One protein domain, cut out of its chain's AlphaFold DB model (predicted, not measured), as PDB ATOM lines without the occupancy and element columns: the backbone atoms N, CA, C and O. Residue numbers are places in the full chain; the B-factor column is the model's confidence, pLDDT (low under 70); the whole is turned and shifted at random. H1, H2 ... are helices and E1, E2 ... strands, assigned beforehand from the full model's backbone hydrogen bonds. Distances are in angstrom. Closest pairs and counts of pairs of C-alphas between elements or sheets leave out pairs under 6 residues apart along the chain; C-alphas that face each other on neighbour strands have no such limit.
ATOM      1  N   ALA A  42     -35.419 -11.501 -26.474       93.31
ATOM      2  CA  ALA A  42     -35.133 -12.057 -27.792       93.31
ATOM      3  C   ALA A  42     -35.842 -11.276 -28.906       93.31
ATOM      4  O   ALA A  42     -35.211 -10.941 -29.909       93.31
ATOM      5  N   ASP A  43     -37.123 -10.949 -28.715       94.50
ATOM      6  CA  ASP A  43     -37.910 -10.202 -29.701       94.50
ATOM      7  C   ASP A  43     -37.438  -8.748 -29.809       94.50
ATOM      8  O   ASP A  43     -37.316  -8.222 -30.912       94.50
ATOM      9  N   THR A  44     -37.094  -8.117 -28.681       90.69
ATOM     10  CA  THR A  44     -36.509  -6.768 -28.639       90.69
ATOM     11  C   THR A  44     -35.208  -6.730 -29.425       90.69
ATOM     12  O   THR A  44     -35.005  -5.868 -30.280       90.69
ATOM     13  N   PHE A  45     -34.324  -7.697 -29.174       91.56
ATOM     14  CA  PHE A  45     -33.049  -7.770 -29.868       91.56
ATOM     15  C   PHE A  45     -33.220  -8.081 -31.358       91.56
ATOM     16  O   PHE A  45     -32.486  -7.550 -32.191       91.56
ATOM     17  N   GLN A  46     -34.195  -8.918 -31.718       93.81
ATOM     18  CA  GLN A  46     -34.518  -9.197 -33.113       93.81
ATOM     19  C   GLN A  46     -35.047  -7.948 -33.828       93.81
ATOM     20  O   GLN A  46     -34.506  -7.587 -34.869       93.81
ATOM     21  N   ALA A  47     -35.993  -7.226 -33.226       91.81
ATOM     22  CA  ALA A  47     -36.503  -5.966 -33.759       91.81
ATOM     23  C   ALA A  47     -35.390  -4.919 -33.936       91.81
ATOM     24  O   ALA A  47     -35.346  -4.220 -34.947       91.81
ATOM     25  N   TYR A  48     -34.453  -4.845 -32.987       90.88
ATOM     26  CA  TYR A  48     -33.303  -3.951 -33.084       90.88
ATOM     27  C   TYR A  48     -32.356  -4.333 -34.233       90.88
ATOM     28  O   TYR A  48     -31.874  -3.454 -34.941       90.88
ATOM     29  N   LYS A  49     -32.119  -5.631 -34.476       92.88
ATOM     30  CA  LYS A  49     -31.335  -6.112 -35.632       92.88
ATOM     31  C   LYS A  49     -32.007  -5.823 -36.970       92.88
ATOM     32  O   LYS A  49     -31.313  -5.462 -37.917       92.88
ATOM     33  N   ASP A  50     -33.325  -5.981 -37.028       93.06
ATOM     34  CA  ASP A  50     -34.112  -5.826 -38.253       93.06
ATOM     35  C   ASP A  50     -34.389  -4.354 -38.599       93.06
ATOM     36  O   ASP A  50     -34.811  -4.044 -39.715       93.06
ATOM     37  N   PHE A  51     -34.141  -3.431 -37.665       92.25
ATOM     38  CA  PHE A  51     -34.250  -2.002 -37.919       92.25
ATOM     39  C   PHE A  51     -33.227  -1.550 -38.969       92.25
ATOM     40  O   PHE A  51     -32.019  -1.668 -38.783       92.25
ATOM     41  N   ASP A  52     -33.705  -0.958 -40.061       89.38
ATOM     42  CA  ASP A  52     -32.833  -0.319 -41.043       89.38
ATOM     43  C   ASP A  52     -32.379   1.055 -40.531       89.38
ATOM     44  O   ASP A  52     -33.021   2.078 -40.787       89.38
ATOM     45  N   GLY A  53     -31.320   1.070 -39.721       87.69
ATOM     46  CA  GLY A  53     -30.738   2.290 -39.158       87.69
ATOM     47  C   GLY A  53     -29.541   2.850 -39.927       87.69
ATOM     48  O   GLY A  53     -28.993   3.877 -39.527       87.69
ATOM     49  N   ALA A  54     -29.112   2.204 -41.015       89.50
ATOM     50  CA  ALA A  54     -27.926   2.623 -41.755       89.50
ATOM     51  C   ALA A  54     -28.117   4.032 -42.343       89.50
ATOM     52  O   ALA A  54     -29.137   4.329 -42.964       89.50
ATOM     53  N   GLY A  55     -27.151   4.926 -42.118       86.12
ATOM     54  CA  GLY A  55     -27.210   6.320 -42.567       86.12
ATOM     55  C   GLY A  55     -28.292   7.182 -41.902       86.12
ATOM     56  O   GLY A  55     -28.431   8.347 -42.268       86.12
ATOM     57  N   LYS A  56     -29.055   6.651 -40.935       91.06
ATOM     58  CA  LYS A  56     -30.020   7.441 -40.164       91.06
ATOM     59  C   LYS A  56     -29.325   8.186 -39.035       91.06
ATOM     60  O   LYS A  56     -28.353   7.699 -38.451       91.06
ATOM     61  N   GLU A  57     -29.875   9.348 -38.703       94.06
ATOM     62  CA  GLU A  57     -29.473  10.088 -37.512       94.06
ATOM     63  C   GLU A  57     -29.724   9.234 -36.272       94.06
ATOM     64  O   GLU A  57     -30.813   8.698 -36.068       94.06
ATOM     65  N   THR A  58     -28.674   9.064 -35.477       94.44
ATOM     66  CA  THR A  58     -28.680   8.225 -34.282       94.44
ATOM     67  C   THR A  58     -27.963   8.948 -33.152       94.44
ATOM     68  O   THR A  58     -27.039   9.734 -33.371       94.44
ATOM     69  N   HIS A  59     -28.389   8.674 -31.924       96.00
ATOM     70  CA  HIS A  59     -27.827   9.258 -30.714       96.00
ATOM     71  C   HIS A  59     -27.272   8.141 -29.839       96.00
ATOM     72  O   HIS A  59     -27.966   7.163 -29.559       96.00
ATOM     73  N   LEU A  60     -26.017   8.279 -29.427       95.81
ATOM     74  CA  LEU A  60     -25.341   7.301 -28.592       95.81
ATOM     75  C   LEU A  60     -25.433   7.717 -27.125       95.81
ATOM     76  O   LEU A  60     -25.119   8.851 -26.767       95.81
ATOM     77  N   TYR A  61     -25.813   6.780 -26.264       97.12
ATOM     78  CA  TYR A  61     -25.840   6.962 -24.818       97.12
ATOM     79  C   TYR A  61     -24.980   5.891 -24.151       97.12
ATOM     80  O   TYR A  61     -25.197   4.702 -24.375       97.12
ATOM     81  N   LEU A  62     -24.033   6.301 -23.306       96.50
ATOM     82  CA  LEU A  62     -23.333   5.394 -22.401       96.50
ATOM     83  C   LEU A  62     -23.803   5.623 -20.968       96.50
ATOM     84  O   LEU A  62     -23.650   6.711 -20.401       96.50
ATOM     85  N   HIS A  63     -24.332   4.559 -20.369       96.31
ATOM     86  CA  HIS A  63     -24.743   4.560 -18.975       96.31
ATOM     87  C   HIS A  63     -23.552   4.270 -18.052       96.31
ATOM     88  O   HIS A  63     -23.001   3.168 -18.035       96.31
ATOM     89  N   LEU A  64     -23.181   5.246 -17.228       96.00
ATOM     90  CA  LEU A  64     -22.224   5.097 -16.138       96.00
ATOM     91  C   LEU A  64     -22.978   5.178 -14.802       96.00
ATOM     92  O   LEU A  64     -23.137   6.275 -14.270       96.00
ATOM     93  N   PRO A  65     -23.402   4.056 -14.193       95.31
ATOM     94  CA  PRO A  65     -24.185   4.048 -12.961       95.31
ATOM     95  C   PRO A  65     -23.308   4.287 -11.725       95.31
ATOM     96  O   PRO A  65     -23.593   3.750 -10.663       95.31
ATOM     97  N   LEU A  66     -22.196   5.011 -11.833       95.06
ATOM     98  CA  LEU A  66     -21.224   5.157 -10.756       95.06
ATOM     99  C   LEU A  66     -21.269   6.567 -10.164       95.06
ATOM    100  O   LEU A  66     -21.232   7.546 -10.905       95.06
ATOM    101  N   CYS A  67     -21.315   6.658  -8.833       94.25
ATOM    102  CA  CYS A  67     -21.303   7.920  -8.087       94.25
ATOM    103  C   CYS A  67     -20.285   7.888  -6.933       94.25
ATOM    104  O   CYS A  67     -20.111   6.855  -6.277       94.25
ATOM    105  N   ASP A  68     -19.688   9.038  -6.608       91.31
ATOM    106  CA  ASP A  68     -18.872   9.212  -5.388       91.31
ATOM    107  C   ASP A  68     -19.723   9.118  -4.110       91.31
ATOM    108  O   ASP A  68     -19.345   8.512  -3.096       91.31
ATOM    109  N   TYR A  69     -20.922   9.693  -4.176       90.62
ATOM    110  CA  TYR A  69     -21.940   9.631  -3.140       90.62
ATOM    111  C   TYR A  69     -23.318   9.463  -3.780       90.62
ATOM    112  O   TYR A  69     -23.530   9.838  -4.928       90.62
ATOM    113  N   ILE A  70     -24.260   8.885  -3.038       92.62
ATOM    114  CA  ILE A  70     -25.647   8.760  -3.490       92.62
ATOM    115  C   ILE A  70     -26.474   9.815  -2.760       92.62
ATOM    116  O   ILE A  70     -26.611   9.755  -1.539       92.62
ATOM    117  N   CYS A  71     -27.015  10.776  -3.509       92.12
ATOM    118  CA  CYS A  71     -27.919  11.792  -2.980       92.12
ATOM    119  C   CYS A  71     -29.185  11.137  -2.407       92.12
ATOM    120  O   CYS A  71     -29.764  10.260  -3.049       92.12
ATOM    121  N   HIS A  72     -29.677  11.613  -1.259       91.56
ATOM    122  CA  HIS A  72     -30.892  11.075  -0.625       91.56
ATOM    123  C   HIS A  72     -32.147  11.169  -1.503       91.56
ATOM    124  O   HIS A  72     -33.043  10.344  -1.369       91.56
ATOM    125  N   TYR A  73     -32.205  12.156  -2.395       88.31
ATOM    126  CA  TYR A  73     -33.324  12.359  -3.315       88.31
ATOM    127  C   TYR A  73     -33.180  11.585  -4.634       88.31
ATOM    128  O   TYR A  73     -34.104  11.585  -5.441       88.31
ATOM    129  N   CYS A  74     -32.020  10.978  -4.911       89.25
ATOM    130  CA  CYS A  74     -31.743  10.464  -6.245       89.25
ATOM    131  C   CYS A  74     -32.455   9.126  -6.483       89.25
ATOM    132  O   CYS A  74     -32.234   8.141  -5.774       89.25
ATOM    133  N   ASN A  75     -33.269   9.077  -7.533       86.62
ATOM    134  CA  ASN A  75     -34.078   7.928  -7.940       86.62
ATOM    135  C   ASN A  75     -33.567   7.224  -9.213       86.62
ATOM    136  O   ASN A  75     -34.116   6.192  -9.581       86.62
ATOM    137  N   TYR A  76     -32.487   7.707  -9.834       88.06
ATOM    138  CA  TYR A  76     -31.872   7.075 -11.011       88.06
ATOM    139  C   TYR A  76     -31.180   5.738 -10.698       88.06
ATOM    140  O   TYR A  76     -30.856   5.447  -9.542       88.06
ATOM    141  N   VAL A  77     -30.919   4.918 -11.717       89.00
ATOM    142  CA  VAL A  77     -30.121   3.689 -11.570       89.00
ATOM    143  C   VAL A  77     -28.661   4.067 -11.323       89.00
ATOM    144  O   VAL A  77     -28.050   4.778 -12.115       89.00
ATOM    145  N   LYS A  78     -28.114   3.635 -10.183       92.44
ATOM    146  CA  LYS A  78     -26.794   4.062  -9.699       92.44
ATOM    147  C   LYS A  78     -26.244   3.142  -8.614       92.44
ATOM    148  O   LYS A  78     -26.988   2.465  -7.905       92.44
ATOM    149  N   ARG A  79     -24.932   3.198  -8.429       94.12
ATOM    150  CA  ARG A  79     -24.137   2.482  -7.440       94.12
ATOM    151  C   ARG A  79     -23.024   3.399  -6.945       94.12
ATOM    152  O   ARG A  79     -22.411   4.145  -7.705       94.12
ATOM    153  N   ARG A  80     -22.735   3.316  -5.650       93.75
ATOM    154  CA  ARG A  80     -21.609   4.031  -5.056       93.75
ATOM    155  C   ARG A  80     -20.299   3.309  -5.364       93.75
ATOM    156  O   ARG A  80     -20.210   2.097  -5.153       93.75
ATOM    157  N   ILE A  81     -19.296   4.058  -5.806       92.75
ATOM    158  CA  ILE A  81     -17.930   3.555  -5.974       92.75
ATOM    159  C   ILE A  81     -17.280   3.354  -4.598       92.75
ATOM    160  O   ILE A  81     -17.499   4.145  -3.674       92.75
ATOM    161  N   LYS A  82     -16.463   2.309  -4.434       88.62
ATOM    162  CA  LYS A  82     -15.679   2.123  -3.210       88.62
ATOM    163  C   LYS A  82     -14.517   3.116  -3.188       88.62
ATOM    164  O   LYS A  82     -13.742   3.213  -4.135       88.62
ATOM    165  N   ALA A  83     -14.370   3.846  -2.082       77.94
ATOM    166  CA  ALA A  83     -13.418   4.958  -1.985       77.94
ATOM    167  C   ALA A  83     -11.958   4.563  -2.284       77.94
ATOM    168  O   ALA A  83     -11.209   5.360  -2.839       77.94
ATOM    169  N   ASN A  84     -11.560   3.341  -1.935       85.81
ATOM    170  CA  ASN A  84     -10.204   2.833  -2.128       85.81
ATOM    171  C   ASN A  84      -9.931   2.267  -3.532       85.81
ATOM    172  O   ASN A  84      -8.788   1.919  -3.800       85.81
ATOM    173  N   ASP A  85     -10.939   2.172  -4.403       86.25
ATOM    174  CA  ASP A  85     -10.836   1.466  -5.689       86.25
ATOM    175  C   ASP A  85     -11.357   2.300  -6.872       86.25
ATOM    176  O   ASP A  85     -11.618   1.798  -7.961       86.25
ATOM    177  N   LYS A  86     -11.521   3.616  -6.672       90.38
ATOM    178  CA  LYS A  86     -12.258   4.476  -7.607       90.38
ATOM    179  C   LYS A  86     -11.716   4.465  -9.033       90.38
ATOM    180  O   LYS A  86     -12.493   4.374  -9.977       90.38
ATOM    181  N   MET A  87     -10.400   4.591  -9.195       92.31
ATOM    182  CA  MET A  87      -9.787   4.632 -10.528       92.31
ATOM    183  C   MET A  87      -9.939   3.289 -11.246       92.31
ATOM    184  O   MET A  87     -10.368   3.262 -12.395       92.31
ATOM    185  N   HIS A  88      -9.677   2.190 -10.540       94.38
ATOM    186  CA  HIS A  88      -9.774   0.848 -11.096       94.38
ATOM    187  C   HIS A  88     -11.219   0.467 -11.440       94.38
ATOM    188  O   HIS A  88     -11.462  -0.078 -12.512       94.38
ATOM    189  N   GLU A  89     -12.197   0.820 -10.596       94.81
ATOM    190  CA  GLU A  89     -13.614   0.598 -10.905       94.81
ATOM    191  C   GLU A  89     -14.052   1.354 -12.173       94.81
ATOM    192  O   GLU A  89     -14.813   0.803 -12.966       94.81
ATOM    193  N   LEU A  90     -13.558   2.580 -12.399       95.56
ATOM    194  CA  LEU A  90     -13.843   3.341 -13.626       95.56
ATOM    195  C   LEU A  90     -13.224   2.688 -14.871       95.56
ATOM    196  O   LEU A  90     -13.860   2.661 -15.921       95.56
ATOM    197  N   GLU A  91     -12.010   2.149 -14.759       96.56
ATOM    198  CA  GLU A  91     -11.343   1.422 -15.848       96.56
ATOM    199  C   GLU A  91     -12.051   0.107 -16.178       96.56
ATOM    200  O   GLU A  91     -12.334  -0.153 -17.345       96.56
ATOM    201  N   ILE A  92     -12.423  -0.683 -15.164       95.88
ATOM    202  CA  ILE A  92     -13.231  -1.896 -15.356       95.88
ATOM    203  C   ILE A  92     -14.547  -1.545 -16.048       95.88
ATOM    204  O   ILE A  92     -14.967  -2.243 -16.969       95.88
ATOM    205  N   TRP A  93     -15.208  -0.467 -15.624       96.31
ATOM    206  CA  TRP A  93     -16.481  -0.080 -16.223       96.31
ATOM    207  C   TRP A  93     -16.326   0.367 -17.677       96.31
ATOM    208  O   TRP A  93     -17.134  -0.016 -18.520       96.31
ATOM    209  N   ALA A  94     -15.265   1.113 -17.996       97.44
ATOM    210  CA  ALA A  94     -14.927   1.451 -19.376       97.44
ATOM    211  C   ALA A  94     -14.719   0.192 -20.234       97.44
ATOM    212  O   ALA A  94     -15.214   0.124 -21.359       97.44
ATOM    213  N   ASP A  95     -14.055  -0.830 -19.692       98.19
ATOM    214  CA  ASP A  95     -13.823  -2.096 -20.389       98.19
ATOM    215  C   ASP A  95     -15.116  -2.865 -20.643       98.19
ATOM    216  O   ASP A  95     -15.301  -3.403 -21.735       98.19
ATOM    217  N   LEU A  96     -16.024  -2.886 -19.669       98.12
ATOM    218  CA  LEU A  96     -17.335  -3.515 -19.810       98.12
ATOM    219  C   LEU A  96     -18.195  -2.805 -20.862       98.12
ATOM    220  O   LEU A  96     -18.781  -3.482 -21.704       98.12
ATOM    221  N   LEU A  97     -18.211  -1.467 -20.881       97.81
ATOM    222  CA  LEU A  97     -18.932  -0.689 -21.898       97.81
ATOM    223  C   LEU A  97     -18.399  -0.964 -23.312       97.81
ATOM    224  O   LEU A  97     -19.170  -1.114 -24.258       97.81
ATOM    225  N   ILE A  98     -17.077  -1.074 -23.466       98.38
ATOM    226  CA  ILE A  98     -16.450  -1.418 -24.751       98.38
ATOM    227  C   ILE A  98     -16.806  -2.849 -25.165       98.38
ATOM    228  O   ILE A  98     -17.113  -3.098 -26.333       98.38
ATOM    229  N   GLN A  99     -16.775  -3.801 -24.229       98.38
ATOM    230  CA  GLN A  99     -17.162  -5.189 -24.493       98.38
ATOM    231  C   GLN A  99     -18.625  -5.289 -24.933       98.38
ATOM    232  O   GLN A  99     -18.904  -5.919 -25.951       98.38
ATOM    233  N   GLU A 100     -19.538  -4.627 -24.224       97.25
ATOM    234  CA  GLU A 100     -20.953  -4.552 -24.586       97.25
ATOM    235  C   GLU A 100     -21.142  -3.936 -25.976       97.25
ATOM    236  O   GLU A 100     -21.777  -4.533 -26.846       97.25
ATOM    237  N   SER A 101     -20.519  -2.786 -26.234       96.94
ATOM    238  CA  SER A 101     -20.578  -2.123 -27.537       96.94
ATOM    239  C   SER A 101     -20.077  -3.027 -28.673       96.94
ATOM    240  O   SER A 101     -20.694  -3.094 -29.736       96.94
ATOM    241  N   ASN A 102     -19.008  -3.799 -28.456       97.19
ATOM    242  CA  ASN A 102     -18.520  -4.759 -29.451       97.19
ATOM    243  C   ASN A 102     -19.535  -5.869 -29.752       97.19
ATOM    244  O   ASN A 102     -19.639  -6.298 -30.905       97.19
ATOM    245  N   LEU A 103     -20.301  -6.321 -28.754       95.19
ATOM    246  CA  LEU A 103     -21.372  -7.299 -28.963       95.19
ATOM    247  C   LEU A 103     -22.476  -6.723 -29.853       95.19
ATOM    248  O   LEU A 103     -22.927  -7.421 -30.765       95.19
ATOM    249  N   TYR A 104     -22.860  -5.460 -29.646       93.75
ATOM    250  CA  TYR A 104     -23.825  -4.771 -30.507       93.75
ATOM    251  C   TYR A 104     -23.288  -4.575 -31.923       93.75
ATOM    252  O   TYR A 104     -23.935  -4.991 -32.874       93.75
ATOM    253  N   LEU A 105     -22.078  -4.038 -32.088       93.88
ATOM    254  CA  LEU A 105     -21.483  -3.810 -33.413       93.88
ATOM    255  C   LEU A 105     -21.267  -5.102 -34.217       93.88
ATOM    256  O   LEU A 105     -21.209  -5.061 -35.446       93.88
ATOM    257  N   THR A 106     -21.117  -6.241 -33.536       94.31
ATOM    258  CA  THR A 106     -20.985  -7.557 -34.178       94.31
ATOM    259  C   THR A 106     -22.338  -8.114 -34.610       94.31
ATOM    260  O   THR A 106     -22.453  -8.691 -35.688       94.31
ATOM    261  N   GLN A 107     -23.363  -7.963 -33.771       94.12
ATOM    262  CA  GLN A 107     -24.667  -8.594 -33.983       94.12
ATOM    263  C   GLN A 107     -25.675  -7.692 -34.705       94.12
ATOM    264  O   GLN A 107     -26.664  -8.197 -35.231       94.12
ATOM    265  N   VAL A 108     -25.425  -6.382 -34.739       93.31
ATOM    266  CA  VAL A 108     -26.323  -5.342 -35.253       93.31
ATOM    267  C   VAL A 108     -25.546  -4.446 -36.236       93.31
ATOM    268  O   VAL A 108     -25.099  -3.353 -35.881       93.31
ATOM    269  N   PRO A 109     -25.329  -4.895 -37.487       86.56
ATOM    270  CA  PRO A 109     -24.366  -4.261 -38.390       86.56
ATOM    271  C   PRO A 109     -24.683  -2.810 -38.765       86.56
ATOM    272  O   PRO A 109     -23.760  -2.037 -39.031       86.56
ATOM    273  N   TRP A 110     -25.966  -2.427 -38.780       93.19
ATOM    274  CA  TRP A 110     -26.381  -1.072 -39.147       93.19
ATOM    275  C   TRP A 110     -25.860  -0.017 -38.165       93.19
ATOM    276  O   TRP A 110     -25.616   1.110 -38.583       93.19
ATOM    277  N   VAL A 111     -25.602  -0.379 -36.901       93.19
ATOM    278  CA  VAL A 111     -25.115   0.550 -35.863       93.19
ATOM    279  C   VAL A 111     -23.782   1.185 -36.262       93.19
ATOM    280  O   VAL A 111     -23.579   2.376 -36.050       93.19
ATOM    281  N   ARG A 112     -22.883   0.428 -36.911       91.06
ATOM    282  CA  ARG A 112     -21.593   0.959 -37.391       91.06
ATOM    283  C   ARG A 112     -21.761   1.987 -38.520       91.06
ATOM    284  O   ARG A 112     -20.886   2.822 -38.716       91.06
ATOM    285  N   GLN A 113     -22.856   1.896 -39.271       91.94
ATOM    286  CA  GLN A 113     -23.172   2.759 -40.415       91.94
ATOM    287  C   GLN A 113     -24.151   3.883 -40.048       91.94
ATOM    288  O   GLN A 113     -24.532   4.676 -40.908       91.94
ATOM    289  N   ALA A 114     -24.622   3.920 -38.804       94.00
ATOM    290  CA  ALA A 114     -25.492   4.973 -38.318       94.00
ATOM    291  C   ALA A 114     -24.696   6.272 -38.171       94.00
ATOM    292  O   ALA A 114     -23.564   6.263 -37.683       94.00
ATOM    293  N   GLN A 115     -25.297   7.396 -38.557       95.50
ATOM    294  CA  GLN A 115     -24.659   8.696 -38.401       95.50
ATOM    295  C   GLN A 115     -24.914   9.209 -36.982       95.50
ATOM    296  O   GLN A 115     -26.019   9.653 -36.658       95.50
ATOM    297  N   ILE A 116     -23.891   9.148 -36.128       96.50
ATOM    298  CA  ILE A 116     -24.010   9.567 -34.731       96.50
ATOM    299  C   ILE A 116     -23.966  11.093 -34.650       96.50
ATOM    300  O   ILE A 116     -22.936  11.711 -34.929       96.50
ATOM    301  N   LYS A 117     -25.100  11.685 -34.270       97.31
ATOM    302  CA  LYS A 117     -25.298  13.136 -34.144       97.31
ATOM    303  C   LYS A 117     -25.047  13.666 -32.744       97.31
ATOM    304  O   LYS A 117     -24.689  14.827 -32.587       97.31
ATOM    305  N   SER A 118     -25.219  12.823 -31.735       97.06
ATOM    306  CA  SER A 118     -24.770  13.148 -30.392       97.06
ATOM    307  C   SER A 118     -24.307  11.913 -29.642       97.06
ATOM    308  O   SER A 118     -24.754  10.793 -29.903       97.06
ATOM    309  N   PHE A 119     -23.402  12.138 -28.702       97.19
ATOM    310  CA  PHE A 119     -22.898  11.145 -27.781       97.19
ATOM    311  C   PHE A 119     -22.977  11.684 -26.350       97.19
ATOM    312  O   PHE A 119     -22.273  12.625 -25.984       97.19
ATOM    313  N   TYR A 120     -23.834  11.068 -25.534       97.25
ATOM    314  CA  TYR A 120     -24.041  11.428 -24.137       97.25
ATOM    315  C   TYR A 120     -23.490  10.368 -23.179       97.25
ATOM    316  O   TYR A 120     -23.705   9.168 -23.361       97.25
ATOM    317  N   ILE A 121     -22.841  10.817 -22.106       96.38
ATOM    318  CA  ILE A 121     -22.366   9.967 -21.009       96.38
ATOM    319  C   ILE A 121     -23.028  10.417 -19.702       96.38
ATOM    320  O   ILE A 121     -22.791  11.538 -19.250       96.38
ATOM    321  N   GLY A 122     -23.798   9.545 -19.044       94.81
ATOM    322  CA  GLY A 122     -24.435   9.896 -17.766       94.81
ATOM    323  C   GLY A 122     -25.091   8.734 -17.026       94.81
ATOM    324  O   GLY A 122     -24.697   7.586 -17.204       94.81
ATOM    325  N   GLY A 123     -26.073   9.028 -16.169       93.31
ATOM    326  CA  GLY A 123     -26.762   8.045 -15.320       93.31
ATOM    327  C   GLY A 123     -26.449   8.207 -13.832       93.31
ATOM    328  O   GLY A 123     -27.288   8.657 -13.060       93.31
ATOM    329  N   GLY A 124     -25.247   7.816 -13.420       93.81
ATOM    330  CA  GLY A 124     -24.697   8.135 -12.107       93.81
ATOM    331  C   GLY A 124     -24.023   9.501 -12.141       93.81
ATOM    332  O   GLY A 124     -24.651  10.534 -11.954       93.81
ATOM    333  N   THR A 125     -22.710   9.527 -12.357       94.62
ATOM    334  CA  THR A 125     -21.954  10.775 -12.505       94.62
ATOM    335  C   THR A 125     -20.918  10.610 -13.615       94.62
ATOM    336  O   THR A 125     -19.778  10.225 -13.360       94.62
ATOM    337  N   GLY A 126     -21.318  10.886 -14.861       94.25
ATOM    338  CA  GLY A 126     -20.492  10.713 -16.066       94.25
ATOM    339  C   GLY A 126     -19.106  11.354 -15.951       94.25
ATOM    340  O   GLY A 126     -18.089  10.714 -16.226       94.25
ATOM    341  N   ALA A 127     -19.051  12.581 -15.428       93.19
ATOM    342  CA  ALA A 127     -17.842  13.378 -15.237       93.19
ATOM    343  C   ALA A 127     -16.782  12.717 -14.339       93.19
ATOM    344  O   ALA A 127     -15.630  13.146 -14.338       93.19
ATOM    345  N   LEU A 128     -17.109  11.642 -13.613       93.69
ATOM    346  CA  LEU A 128     -16.098  10.839 -12.926       93.69
ATOM    347  C   LEU A 128     -15.057  10.262 -13.890       93.69
ATOM    348  O   LEU A 128     -13.890  10.172 -13.510       93.69
ATOM    349  N   LEU A 129     -15.439   9.952 -15.132       93.25
ATOM    350  CA  LEU A 129     -14.506   9.501 -16.166       93.25
ATOM    351  C   LEU A 129     -13.481  10.578 -16.534       93.25
ATOM    352  O   LEU A 129     -12.329  10.245 -16.786       93.25
ATOM    353  N   LEU A 130     -13.840  11.867 -16.488       90.81
ATOM    354  CA  LEU A 130     -12.888  12.959 -16.746       90.81
ATOM    355  C   LEU A 130     -11.754  12.989 -15.717       90.81
ATOM    356  O   LEU A 130     -10.662  13.453 -16.021       90.81
ATOM    357  N   ASN A 131     -11.996  12.458 -14.517       89.56
ATOM    358  CA  ASN A 131     -10.997  12.349 -13.459       89.56
ATOM    359  C   ASN A 131     -10.130  11.083 -13.578       89.56
ATOM    360  O   ASN A 131      -9.199  10.922 -12.791       89.56
ATOM    361  N   ASN A 132     -10.408  10.200 -14.546       92.62
ATOM    362  CA  ASN A 132      -9.555   9.072 -14.914       92.62
ATOM    363  C   ASN A 132      -9.160   9.177 -16.405       92.62
ATOM    364  O   ASN A 132      -9.867   8.656 -17.275       92.62
ATOM    365  N   PRO A 133      -8.006   9.803 -16.718       90.44
ATOM    366  CA  PRO A 133      -7.519   9.977 -18.085       90.44
ATOM    367  C   PRO A 133      -7.421   8.687 -18.902       90.44
ATOM    368  O   PRO A 133      -7.631   8.729 -20.114       90.44
ATOM    369  N   VAL A 134      -7.110   7.553 -18.267       92.50
ATOM    370  CA  VAL A 134      -6.975   6.257 -18.945       92.50
ATOM    371  C   VAL A 134      -8.342   5.791 -19.435       92.50
ATOM    372  O   VAL A 134      -8.507   5.537 -20.627       92.50
ATOM    373  N   ALA A 135      -9.332   5.756 -18.539       95.25
ATOM    374  CA  ALA A 135     -10.683   5.303 -18.852       95.25
ATOM    375  C   ALA A 135     -11.355   6.182 -19.921       95.25
ATOM    376  O   ALA A 135     -11.853   5.662 -20.921       95.25
ATOM    377  N   ILE A 136     -11.325   7.514 -19.763       93.81
ATOM    378  CA  ILE A 136     -11.961   8.413 -20.739       93.81
ATOM    379  C   ILE A 136     -11.261   8.378 -22.098       93.81
ATOM    380  O   ILE A 136     -11.936   8.336 -23.121       93.81
ATOM    381  N   THR A 137      -9.925   8.339 -22.136       92.69
ATOM    382  CA  THR A 137      -9.196   8.248 -23.411       92.69
ATOM    383  C   THR A 137      -9.536   6.953 -24.126       92.69
ATOM    384  O   THR A 137      -9.828   6.976 -25.316       92.69
ATOM    385  N   LYS A 138      -9.568   5.834 -23.395       95.25
ATOM    386  CA  LYS A 138      -9.924   4.529 -23.949       95.25
ATOM    387  C   LYS A 138     -11.324   4.538 -24.565       95.25
ATOM    388  O   LYS A 138     -11.477   4.105 -25.704       95.25
ATOM    389  N   LEU A 139     -12.318   5.078 -23.854       96.62
ATOM    390  CA  LEU A 139     -13.690   5.193 -24.354       96.62
ATOM    391  C   LEU A 139     -13.778   6.102 -25.583       96.62
ATOM    392  O   LEU A 139     -14.327   5.690 -26.599       96.62
ATOM    393  N   MET A 140     -13.209   7.306 -25.529       94.62
ATOM    394  CA  MET A 140     -13.300   8.259 -26.640       94.62
ATOM    395  C   MET A 140     -12.593   7.761 -27.902       94.62
ATOM    396  O   MET A 140     -13.132   7.917 -28.999       94.62
ATOM    397  N   THR A 141     -11.416   7.143 -27.760       95.44
ATOM    398  CA  THR A 141     -10.711   6.505 -28.880       95.44
ATOM    399  C   THR A 141     -11.563   5.391 -29.475       95.44
ATOM    400  O   THR A 141     -11.816   5.397 -30.676       95.44
ATOM    401  N   TYR A 142     -12.084   4.492 -28.635       97.19
ATOM    402  CA  TYR A 142     -12.934   3.398 -29.089       97.19
ATOM    403  C   TYR A 142     -14.172   3.897 -29.848       97.19
ATOM    404  O   TYR A 142     -14.447   3.409 -30.944       97.19
ATOM    405  N   ILE A 143     -14.891   4.891 -29.311       96.31
ATOM    406  CA  ILE A 143     -16.078   5.453 -29.968       96.31
ATOM    407  C   ILE A 143     -15.720   6.040 -31.337       96.31
ATOM    408  O   ILE A 143     -16.388   5.731 -32.320       96.31
ATOM    409  N   ARG A 144     -14.635   6.817 -31.435       93.81
ATOM    410  CA  ARG A 144     -14.184   7.411 -32.705       93.81
ATOM    411  C   ARG A 144     -13.768   6.384 -33.753       93.81
ATOM    412  O   ARG A 144     -13.969   6.615 -34.938       93.81
ATOM    413  N   GLU A 145     -13.163   5.281 -33.330       95.62
ATOM    414  CA  GLU A 145     -12.691   4.236 -34.243       95.62
ATOM    415  C   GLU A 145     -13.817   3.316 -34.729       95.62
ATOM    416  O   GLU A 145     -13.692   2.699 -35.787       95.62
ATOM    417  N   ASN A 146     -14.906   3.195 -33.963       96.12
ATOM    418  CA  ASN A 146     -15.923   2.167 -34.195       96.12
ATOM    419  C   ASN A 146     -17.291   2.703 -34.626       96.12
ATOM    420  O   ASN A 146     -18.091   1.923 -35.146       96.12
ATOM    421  N   TYR A 147     -17.549   4.000 -34.443       95.56
ATOM    422  CA  TYR A 147     -18.801   4.656 -34.809       95.56
ATOM    423  C   TYR A 147     -18.566   5.792 -35.804       95.56
ATOM    424  O   TYR A 147     -17.571   6.513 -35.728       95.56
ATOM    425  N   GLN A 148     -19.522   5.995 -36.707       94.69
ATOM    426  CA  GLN A 148     -19.503   7.109 -37.649       94.69
ATOM    427  C   GLN A 148     -20.046   8.379 -36.977       94.69
ATOM    428  O   GLN A 148     -21.222   8.719 -37.101       94.69
ATOM    429  N   LEU A 149     -19.183   9.077 -36.232       95.25
ATOM    430  CA  LEU A 149     -19.514  10.391 -35.676       95.25
ATOM    431  C   LEU A 149     -19.640  11.422 -36.801       95.25
ATOM    432  O   LEU A 149     -18.775  11.497 -37.673       95.25
ATOM    433  N   ALA A 150     -20.706  12.218 -36.775       94.62
ATOM    434  CA  ALA A 150     -20.832  13.363 -37.664       94.62
ATOM    435  C   ALA A 150     -19.790  14.447 -37.324       94.62
ATOM    436  O   ALA A 150     -19.360  14.557 -36.175       94.62
ATOM    437  N   ASP A 151     -19.421  15.276 -38.306       92.50
ATOM    438  CA  ASP A 151     -18.488  16.397 -38.099       92.50
ATOM    439  C   ASP A 151     -19.001  17.393 -37.041       92.50
ATOM    440  O   ASP A 151     -18.213  18.013 -36.332       92.50
ATOM    441  N   ASP A 152     -20.326  17.512 -36.928       93.81
ATOM    442  CA  ASP A 152     -21.064  18.352 -35.984       93.81
ATOM    443  C   ASP A 152     -21.591  17.576 -34.762       93.81
ATOM    444  O   ASP A 152     -22.530  18.024 -34.108       93.81
ATOM    445  N   CYS A 153     -21.036  16.395 -34.468       95.44
ATOM    446  CA  CYS A 153     -21.513  15.551 -33.374       95.44
ATOM    447  C   CYS A 153     -21.366  16.245 -32.011       95.44
ATOM    448  O   CYS A 153     -20.258  16.581 -31.588       95.44
ATOM    449  N   GLU A 154     -22.481  16.405 -31.294       95.81
ATOM    450  CA  GLU A 154     -22.481  16.936 -29.929       95.81
ATOM    451  C   GLU A 154     -21.983  15.871 -28.944       95.81
ATOM    452  O   GLU A 154     -22.543  14.777 -28.868       95.81
ATOM    453  N   ILE A 155     -20.973  16.197 -28.138       94.62
ATOM    454  CA  ILE A 155     -20.491  15.315 -27.071       94.62
ATOM    455  C   ILE A 155     -20.810  15.945 -25.719       94.62
ATOM    456  O   ILE A 155     -20.273  16.992 -25.363       94.62
ATOM    457  N   SER A 156     -21.656  15.263 -24.953       93.81
ATOM    458  CA  SER A 156     -22.216  15.760 -23.699       93.81
ATOM    459  C   SER A 156     -21.921  14.797 -22.550       93.81
ATOM    460  O   SER A 156     -22.001  13.576 -22.686       93.81
ATOM    461  N   ILE A 157     -21.571  15.344 -21.386       92.94
ATOM    462  CA  ILE A 157     -21.256  14.555 -20.194       92.94
ATOM    463  C   ILE A 157     -21.978  15.107 -18.970       92.94
ATOM    464  O   ILE A 157     -21.869  16.283 -18.630       92.94
ATOM    465  N   GLU A 158     -22.712  14.229 -18.298       93.38
ATOM    466  CA  GLU A 158     -23.394  14.530 -17.047       93.38
ATOM    467  C   GLU A 158     -22.391  14.608 -15.902       93.38
ATOM    468  O   GLU A 158     -21.537  13.730 -15.758       93.38
ATOM    469  N   GLY A 159     -22.499  15.601 -15.030       89.75
ATOM    470  CA  GLY A 159     -21.592  15.700 -13.897       89.75
ATOM    471  C   GLY A 159     -22.106  16.589 -12.788       89.75
ATOM    472  O   GLY A 159     -22.909  17.492 -13.012       89.75
ATOM    473  N   ASN A 160     -21.571  16.356 -11.594       85.75
ATOM    474  CA  ASN A 160     -21.699  17.305 -10.504       85.75
ATOM    475  C   ASN A 160     -20.597  18.375 -10.614       85.75
ATOM    476  O   ASN A 160     -19.498  18.067 -11.100       85.75
ATOM    477  N   PRO A 161     -20.836  19.611 -10.137       86.31
ATOM    478  CA  PRO A 161     -19.859  20.697 -10.219       86.31
ATOM    479  C   PRO A 161     -18.474  20.342  -9.659       86.31
ATOM    480  O   PRO A 161     -17.460  20.731 -10.234       86.31
ATOM    481  N   GLU A 162     -18.401  19.554  -8.583       84.44
ATOM    482  CA  GLU A 162     -17.142  19.119  -7.966       84.44
ATOM    483  C   GLU A 162     -16.302  18.181  -8.845       84.44
ATOM    484  O   GLU A 162     -15.102  18.021  -8.619       84.44
ATOM    485  N   ASN A 163     -16.914  17.550  -9.848       82.75
ATOM    486  CA  ASN A 163     -16.241  16.622 -10.751       82.75
ATOM    487  C   ASN A 163     -15.828  17.273 -12.078       82.75
ATOM    488  O   ASN A 163     -15.128  16.636 -12.860       82.75
ATOM    489  N   LEU A 164     -16.223  18.527 -12.318       82.44
ATOM    490  CA  LEU A 164     -16.008  19.263 -13.566       82.44
ATOM    491  C   LEU A 164     -14.854  20.270 -13.444       82.44
ATOM    492  O   LEU A 164     -14.980  21.449 -13.768       82.44
ATOM    493  N   LEU A 165     -13.697  19.807 -12.971       80.25
ATOM    494  CA  LEU A 165     -12.501  20.645 -12.920       80.25
ATOM    495  C   LEU A 165     -11.779  20.613 -14.269       80.25
ATOM    496  O   LEU A 165     -11.285  19.571 -14.699       80.25
ATOM    497  N   TRP A 166     -11.645  21.776 -14.915       76.75
ATOM    498  CA  TRP A 166     -10.956  21.906 -16.210       76.75
ATOM    499  C   TRP A 166      -9.512  21.381 -16.185       76.75
ATOM    500  O   TRP A 166      -8.981  20.947 -17.207       76.75
ATOM    501  N   SER A 167      -8.860  21.399 -15.020       79.31
ATOM    502  CA  SER A 167      -7.525  20.828 -14.814       79.31
ATOM    503  C   SER A 167      -7.466  19.317 -15.038       79.31
ATOM    504  O   SER A 167      -6.410  18.813 -15.404       79.31
ATOM    505  N   ASN A 168      -8.573  18.607 -14.826       74.44
ATOM    506  CA  ASN A 168      -8.601  17.146 -14.825       74.44
ATOM    507  C   ASN A 168      -8.851  16.576 -16.222       74.44
ATOM    508  O   ASN A 168      -8.462  15.449 -16.504       74.44
ATOM    509  N   ILE A 169      -9.436  17.373 -17.120       76.19
ATOM    510  CA  ILE A 169      -9.705  16.960 -18.496       76.19
ATOM    511  C   ILE A 169      -8.372  16.880 -19.264       76.19
ATOM    512  O   ILE A 169      -7.674  17.899 -19.378       76.19
ATOM    513  N   PRO A 170      -8.005  15.711 -19.826       76.75
ATOM    514  CA  PRO A 170      -6.792  15.584 -20.626       76.75
ATOM    515  C   PRO A 170      -6.808  16.527 -21.834       76.75
ATOM    516  O   PRO A 170      -7.859  16.774 -22.425       76.75
ATOM    517  N   GLY A 171      -5.643  17.048 -22.227       78.00
ATOM    518  CA  GLY A 171      -5.541  18.053 -23.294       78.00
ATOM    519  C   GLY A 171      -6.176  17.615 -24.616       78.00
ATOM    520  O   GLY A 171      -6.917  18.384 -25.219       78.00
ATOM    521  N   HIS A 172      -5.965  16.359 -25.016       72.38
ATOM    522  CA  HIS A 172      -6.554  15.781 -26.229       72.38
ATOM    523  C   HIS A 172      -8.057  15.519 -26.122       72.38
ATOM    524  O   HIS A 172      -8.688  15.329 -27.149       72.38
ATOM    525  N   ILE A 173      -8.630  15.502 -24.914       75.88
ATOM    526  CA  ILE A 173     -10.081  15.396 -24.698       75.88
ATOM    527  C   ILE A 173     -10.734  16.779 -24.739       75.88
ATOM    528  O   ILE A 173     -11.857  16.911 -25.206       75.88
ATOM    529  N   LYS A 174     -10.029  17.839 -24.320       75.81
ATOM    530  CA  LYS A 174     -10.554  19.215 -24.382       75.81
ATOM    531  C   LYS A 174     -10.914  19.637 -25.800       75.81
ATOM    532  O   LYS A 174     -11.964  20.228 -25.997       75.81
ATOM    533  N   SER A 175     -10.083  19.279 -26.779       68.12
ATOM    534  CA  SER A 175     -10.357  19.519 -28.201       68.12
ATOM    535  C   SER A 175     -11.503  18.675 -28.771       68.12
ATOM    536  O   SER A 175     -11.803  18.805 -29.947       68.12
ATOM    537  N   LEU A 176     -12.072  17.756 -27.983       64.50
ATOM    538  CA  LEU A 176     -13.216  16.919 -28.363       64.50
ATOM    539  C   LEU A 176     -14.524  17.390 -27.721       64.50
ATOM    540  O   LEU A 176     -15.582  16.925 -28.118       64.50
TER     541      LEU A 176
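Overview. This is residues 42 to 176 of the 178 residues of an uncharacterized protein of Photorhabdus luminescens (UniProt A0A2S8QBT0). A small, strongly twisted sheet of three parallel strands, in the order E1 E2 E3, makes one layer, and two long helices, H2 and H5, side by side and running the same way, make a loose second layer along it. H3, with H1 near it, lies at the end where the strands begin, and H4 at the other end. The printed part has 135 residues with six named helices and three named strands, H1 E1 H2 H3 E2 H4 H5 E3 H6, mixed in class. It is compact, with a radius of gyration of the C-alphas of 15.7 A and spans of 43 by 35 by 25 A.

Along the chain. E1 is residues 57 to 64, 23.1 A long from C-alpha 57 at (-29.473, 10.088, -37.512). E2 is 115 to 123, 23.2 A; E3, 148 to 157, bends by 104 degrees at residue 151. H2, 86 to 107, spans 31.9 A; H5, 133 to 146, 19.8 A. H1 is 42 to 50, H3 110 to 113, H4 126 to 131; H6, 171 to 174, ends at (-10.554, 19.215, -24.382).

Arrangement. Between the parallel neighbour strands E1 and E2, N 60 and O 118 are within hydrogen-bond range at 2.9 A, and between the parallel neighbours E2 and E3, N 119 and O 154 are within hydrogen-bond range at 2.8 A. E1, H2 H3, E2 and E2, H4 H5, E3 are strand-helix-strand units, parallel neighbour strands with helices between, with right-handed crossovers. H2, with residues 90 to 98 alone, touches H5, closest at C-alphas 91 and 135, 5.0 A, a shallow tilt of 9 degrees. H2 only grazes the sheet. H4 has 0 of 2 O i to N i+4 pairs within range, but 3 of 3 O i to N i+3 pairs; H1, H2 and H5 have every O i to N i+4 pair. H6 is close to H5 but not clearly touching, C-alphas 137 and 173 being closest at 7.3 A.

Size, cuts and confidence. The farthest C-alphas, of Asp 43 and Ser 167, are 45.9 A apart. The printed part has no cut; the links E1 to H2 and E3 to H6 are long. Residues 175 to 176 have pLDDT under 70.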